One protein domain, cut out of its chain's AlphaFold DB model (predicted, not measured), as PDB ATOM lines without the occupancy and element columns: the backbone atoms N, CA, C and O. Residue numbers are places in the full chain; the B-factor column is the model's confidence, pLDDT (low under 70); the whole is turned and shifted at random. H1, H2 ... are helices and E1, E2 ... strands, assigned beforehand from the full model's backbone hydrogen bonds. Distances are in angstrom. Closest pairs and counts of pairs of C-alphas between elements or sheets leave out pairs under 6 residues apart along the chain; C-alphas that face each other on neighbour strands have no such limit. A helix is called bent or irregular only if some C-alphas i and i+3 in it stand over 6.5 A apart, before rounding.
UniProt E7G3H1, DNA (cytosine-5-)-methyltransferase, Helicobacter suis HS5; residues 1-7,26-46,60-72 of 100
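Overview. This is residues 1 to 7, 26 to 46 and 60 to 72 of the 100 residues of the protein "DNA (cytosine-5-)-methyltransferase" of Helicobacter suis HS5 (UniProt E7G3H1). This is an open, flat frame in which two parallel strands, E1 and E2, run side by side, and E2 goes on past the end of E1 to a tight turn, from which helix H1 folds back to make a V with E2. The small helix H2 sits well away from the strands and from H1, and residues 67 to 72 after it lead back toward E1. The printed part has 41 residues, with two named strands and two named helices in the order E1, E2, H1, H2. Its sheet has the order E1, E2 and is parallel, and the class is mixed, helices and strands. The whole is loose, with a radius of gyration of the C-alphas of 11.7 A, and it spans 32 by 27 by 13 A.

Along the chain. Begin at Met 1, the chain's first residue, and go on to C-alpha 4 at (81.472, 41.194, 41.910), where strand E1, residues 4 to 7, starts. Past the cut, find C-alpha 26 at (83.931, 45.405, 42.995); from there strand E2, residues 26 to 33, runs 20.0 A from first to last C-alpha and bends by 60 degrees at residue 29. Helix H1, residues 36 to 45, is 14.7 A long by its first and last C-alphas. After the second cut, helix H2, residues 61 to 66, ends at C-alpha 66 at (65.605, 43.534, 46.595).

Arrangement. Look first at neighbour strands E1 and E2, which are parallel with 8 degrees between their N-to-C directions. The C-alphas of Phe 4 and Phe 26 face each other at 5.0 A, and those of Ala 7 and Trp 30 at 5.1 A. Across this pair, N 6 and O 27 are within hydrogen-bond range at 2.8 A, and so are N 29 and O 6 at 2.9 A. Next, a tight link of 2 residues leads from E2 to H1; their closest C-alphas, those of Asp 33 and Leu 39, are 6.7 A apart, while their centres are 12.3 A apart. H1 and E1 are apart. H2 is apart from E1, E2 and H1. Every O i to N i+4 pair is within hydrogen-bond range in H2, and 5 of 6 are in H1; neither helix is bent.

Size, cuts and confidence. The two C-alphas farthest apart are those of Met 1 and Asp 37, at 34.5 A. Residues 8 to 25 are cut out between E1 and E2, with 10.2 A from C-alpha 7 to C-alpha 26. Residues 47 to 59 are also cut out, with 23.1 A from C-alpha 46 to C-alpha 60. The printed part ends at Ile 72, within a full chain of 100 residues. The mean pLDDT of the printed part is 90.9, and residue 1 is under 70.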
ATOM      1  N   MET A   1      82.745  44.229  31.394       62.38
ATOM      2  CA  MET A   1      83.649  43.702  32.441       62.38
ATOM      3  C   MET A   1      82.795  43.016  33.491       62.38
ATOM      4  O   MET A   1      81.660  43.440  33.664       62.38
ATOM      5  N   ILE A   2      83.286  41.952  34.123       77.75
ATOM      6  CA  ILE A   2      82.563  41.264  35.204       77.75
ATOM      7  C   ILE A   2      82.883  42.002  36.512       77.75
ATOM      8  O   ILE A   2      84.060  42.205  36.802       77.75
ATOM      9  N   GLN A   3      81.855  42.425  37.251       89.88
ATOM     10  CA  GLN A   3      81.963  43.019  38.589       89.88
ATOM     11  C   GLN A   3      81.337  42.075  39.614       89.88
ATOM     12  O   GLN A   3      80.266  41.526  39.359       89.88
ATOM     13  N   PHE A   4      82.001  41.904  40.753       93.25
ATOM     14  CA  PHE A   4      81.472  41.194  41.910       93.25
ATOM     15  C   PHE A   4      80.660  42.155  42.765       93.25
ATOM     16  O   PHE A   4      81.164  43.198  43.191       93.25
ATOM     17  N   LYS A   5      79.416  41.775  43.039       93.44
ATOM     18  CA  LYS A   5      78.533  42.547  43.905       93.44
ATOM     19  C   LYS A   5      78.841  42.261  45.362       93.44
ATOM     20  O   LYS A   5      78.905  41.101  45.773       93.44
ATOM     21  N   LEU A   6      79.002  43.328  46.128       93.94
ATOM     22  CA  LEU A   6      79.336  43.298  47.537       93.94
ATOM     23  C   LEU A   6      78.210  43.882  48.373       93.94
ATOM     24  O   LEU A   6      77.597  44.889  48.008       93.94
ATOM     25  N   ALA A   7      78.018  43.278  49.534       93.62
ATOM     26  CA  ALA A   7      77.302  43.886  50.639       93.62
ATOM     27  C   ALA A   7      78.204  43.922  51.871       93.62
ATOM     28  O   ALA A   7      79.040  43.038  52.021       93.62
ATOM     29  N   PHE A  26      84.817  45.483  41.848       94.38
ATOM     30  CA  PHE A  26      83.931  45.405  42.995       94.38
ATOM     31  C   PHE A  26      82.867  46.498  42.937       94.38
ATOM     32  O   PHE A  26      83.174  47.661  42.685       94.38
ATOM     33  N   ASP A  27      81.617  46.110  43.181       94.75
ATOM     34  CA  ASP A  27      80.462  47.005  43.242       94.75
ATOM     35  C   ASP A  27      79.811  46.906  44.626       94.75
ATOM     36  O   ASP A  27      79.270  45.858  44.987       94.75
ATOM     37  N   LEU A  28      79.898  47.975  45.424       95.00
ATOM     38  CA  LEU A  28      79.291  48.052  46.754       95.00
ATOM     39  C   LEU A  28      77.811  48.414  46.618       95.00
ATOM     40  O   LEU A  28      77.446  49.577  46.449       95.00
ATOM     41  N   VAL A  29      76.952  47.405  46.721       95.56
ATOM     42  CA  VAL A  29      75.518  47.553  46.460       95.56
ATOM     43  C   VAL A  29      74.804  48.157  47.665       95.56
ATOM     44  O   VAL A  29      74.024  49.110  47.537       95.56
ATOM     45  N   TRP A  30      75.075  47.606  48.848       95.31
ATOM     46  CA  TRP A  30      74.504  48.083  50.098       95.31
ATOM     47  C   TRP A  30      75.400  47.788  51.298       95.31
ATOM     48  O   TRP A  30      76.240  46.890  51.272       95.31
ATOM     49  N   ALA A  31      75.208  48.557  52.362       95.06
ATOM     50  CA  ALA A  31      75.911  48.398  53.620       95.06
ATOM     51  C   ALA A  31      74.954  48.608  54.799       95.06
ATOM     52  O   ALA A  31      74.088  49.484  54.748       95.06
ATOM     53  N   LEU A  32      75.104  47.804  55.847       93.88
ATOM     54  CA  LEU A  32      74.271  47.822  57.038       93.88
ATOM     55  C   LEU A  32      75.113  48.071  58.286       93.88
ATOM     56  O   LEU A  32      76.084  47.360  58.550       93.88
ATOM     57  N   ASP A  33      74.647  49.012  59.097       93.75
ATOM     58  CA  ASP A  33      75.051  49.166  60.489       93.75
ATOM     59  C   ASP A  33      73.851  49.644  61.318       93.75
ATOM     60  O   ASP A  33      72.856  50.122  60.773       93.75
ATOM     61  N   TYR A  34      73.910  49.494  62.636       93.56
ATOM     62  CA  TYR A  34      72.879  50.025  63.529       93.56
ATOM     63  C   TYR A  34      73.207  51.452  63.992       93.56
ATOM     64  O   TYR A  34      72.307  52.159  64.448       93.56
ATOM     65  N   ASP A  35      74.474  51.866  63.882       94.62
ATOM     66  CA  ASP A  35      74.944  53.198  64.248       94.62
ATOM     67  C   ASP A  35      74.766  54.186  63.080       94.62
ATOM     68  O   ASP A  35      75.424  54.106  62.037       94.62
ATOM     69  N   LEU A  36      73.853  55.143  63.265       96.19
ATOM     70  CA  LEU A  36      73.539  56.166  62.270       96.19
ATOM     71  C   LEU A  36      74.718  57.119  62.004       96.19
ATOM     72  O   LEU A  36      74.909  57.535  60.859       96.19
ATOM     73  N   ASP A  37      75.514  57.450  63.023       96.50
ATOM     74  CA  ASP A  37      76.661  58.355  62.893       96.50
ATOM     75  C   ASP A  37      77.801  57.668  62.127       96.50
ATOM     76  O   ASP A  37      78.463  58.271  61.267       96.50
ATOM     77  N   ALA A  38      77.981  56.366  62.365       95.31
ATOM     78  CA  ALA A  38      78.887  55.540  61.580       95.31
ATOM     79  C   ALA A  38      78.454  55.492  60.104       95.31
ATOM     80  O   ALA A  38      79.279  55.722  59.220       95.31
ATOM     81  N   LEU A  39      77.159  55.301  59.822       96.56
ATOM     82  CA  LEU A  39      76.629  55.310  58.453       96.56
ATOM     83  C   LEU A  39      76.727  56.677  57.767       96.56
ATOM     84  O   LEU A  39      76.957  56.737  56.557       96.56
ATOM     85  N   ALA A  40      76.586  57.775  58.511       96.44
ATOM     86  CA  ALA A  40      76.824  59.112  57.975       96.44
ATOM     87  C   ALA A  40      78.279  59.253  57.492       96.44
ATOM     88  O   ALA A  40      78.524  59.740  56.385       96.44
ATOM     89  N   SER A  41      79.231  58.738  58.277       96.50
ATOM     90  CA  SER A  41      80.654  58.683  57.915       96.50
ATOM     91  C   SER A  41      80.931  57.701  56.769       96.50
ATOM     92  O   SER A  41      81.730  57.981  55.879       96.50
ATOM     93  N   TYR A  42      80.238  56.562  56.729       96.94
ATOM     94  CA  TYR A  42      80.312  55.615  55.616       96.94
ATOM     95  C   TYR A  42      79.921  56.294  54.300       96.94
ATOM     96  O   TYR A  42      80.635  56.211  53.298       96.94
ATOM     97  N   LYS A  43      78.793  57.014  54.302       96.69
ATOM     98  CA  LYS A  43      78.208  57.621  53.104       96.69
ATOM     99  C   LYS A  43      79.080  58.722  52.500       96.69
ATOM    100  O   LYS A  43      79.027  58.912  51.287       96.69
ATOM    101  N   SER A  44      79.907  59.407  53.297       95.12
ATOM    102  CA  SER A  44      80.859  60.389  52.759       95.12
ATOM    103  C   SER A  44      81.927  59.742  51.876       95.12
ATOM    104  O   SER A  44      82.356  60.351  50.900       95.12
ATOM    105  N   ASN A  45      82.330  58.507  52.192       91.81
ATOM    106  CA  ASN A  45      83.318  57.744  51.423       91.81
ATOM    107  C   ASN A  45      82.678  56.908  50.303       91.81
ATOM    108  O   ASN A  45      83.327  56.617  49.303       91.81
ATOM    109  N   HIS A  46      81.402  56.551  50.465       95.00
ATOM    110  CA  HIS A  46      80.660  55.636  49.595       95.00
ATOM    111  C   HIS A  46      79.320  56.243  49.143       95.00
ATOM    112  O   HIS A  46      78.248  55.729  49.483       95.00
ATOM    113  N   SER A  60      65.454  41.120  56.553       84.44
ATOM    114  CA  SER A  60      64.956  39.912  55.895       84.44
ATOM    115  C   SER A  60      65.758  39.583  54.636       84.44
ATOM    116  O   SER A  60      66.349  40.450  53.987       84.44
ATOM    117  N   ARG A  61      65.739  38.306  54.250       81.19
ATOM    118  CA  ARG A  61      66.339  37.834  52.999       81.19
ATOM    119  C   ARG A  61      65.754  38.553  51.782       81.19
ATOM    120  O   ARG A  61      66.483  38.919  50.869       81.19
ATOM    121  N   GLU A  62      64.442  38.750  51.760       84.81
ATOM    122  CA  GLU A  62      63.718  39.402  50.667       84.81
ATOM    123  C   GLU A  62      64.152  40.859  50.508       84.81
ATOM    124  O   GLU A  62      64.335  41.317  49.381       84.81
ATOM    125  N   GLU A  63      64.373  41.566  51.621       86.31
ATOM    126  CA  GLU A  63      64.925  42.921  51.602       86.31
ATOM    127  C   GLU A  63      66.334  42.930  50.990       86.31
ATOM    128  O   GLU A  63      66.596  43.731  50.093       86.31
ATOM    129  N   CYS A  64      67.214  42.008  51.397       83.44
ATOM    130  CA  CYS A  64      68.555  41.868  50.813       83.44
ATOM    131  C   CYS A  64      68.506  41.589  49.306       83.44
ATOM    132  O   CYS A  64      69.223  42.219  48.528       83.44
ATOM    133  N   LEU A  65      67.643  40.661  48.886       83.75
ATOM    134  CA  LEU A  65      67.475  40.278  47.483       83.75
ATOM    135  C   LEU A  65      66.819  41.377  46.640       83.75
ATOM    136  O   LEU A  65      66.995  41.381  45.421       83.75
ATOM    137  N   GLY A  66      66.121  42.334  47.260       88.31
ATOM    138  CA  GLY A  66      65.605  43.534  46.595       88.31
ATOM    139  C   GLY A  66      66.705  44.393  45.960       88.31
ATOM    140  O   GLY A  66      66.459  45.068  44.963       88.31
ATOM    141  N   TYR A  67      67.937  44.299  46.469       88.56
ATOM    142  CA  TYR A  67      69.125  44.937  45.891       88.56
ATOM    143  C   TYR A  67      69.818  44.079  44.812       88.56
ATOM    144  O   TYR A  67      70.804  44.497  44.196       88.56
ATOM    145  N   GLY A  68      69.286  42.886  44.538       88.25
ATOM    146  CA  GLY A  68      69.850  41.891  43.633       88.25
ATOM    147  C   GLY A  68      70.773  40.879  44.331       88.25
ATOM    148  O   GLY A  68      71.036  40.983  45.527       88.25
ATOM    149  N   PRO A  69      71.266  39.870  43.589       87.06
ATOM    150  CA  PRO A  69      72.169  38.861  44.137       87.06
ATOM    151  C   PRO A  69      73.519  39.479  44.525       87.06
ATOM    152  O   PRO A  69      74.055  40.307  43.785       87.06
ATOM    153  N   ILE A  70      74.071  39.042  45.658       89.44
ATOM    154  CA  ILE A  70      75.381  39.464  46.165       89.44
ATOM    155  C   ILE A  70      76.360  38.304  46.022       89.44
ATOM    156  O   ILE A  70      76.075  37.178  46.424       89.44
ATOM    157  N   ASP A  71      77.530  38.581  45.454       90.75
ATOM    158  CA  ASP A  71      78.582  37.582  45.309       90.75
ATOM    159  C   ASP A  71      79.399  37.451  46.597       90.75
ATOM    160  O   ASP A  71      79.765  36.345  46.990       90.75
ATOM    161  N   ILE A  72      79.678  38.573  47.264       89.44
ATOM    162  CA  ILE A  72      80.562  38.620  48.428       89.44
ATOM    163  C   ILE A  72      79.900  39.419  49.552       89.44
ATOM    164  O   ILE A  72      79.559  40.586  49.373       89.44
TER     165      ILE A  72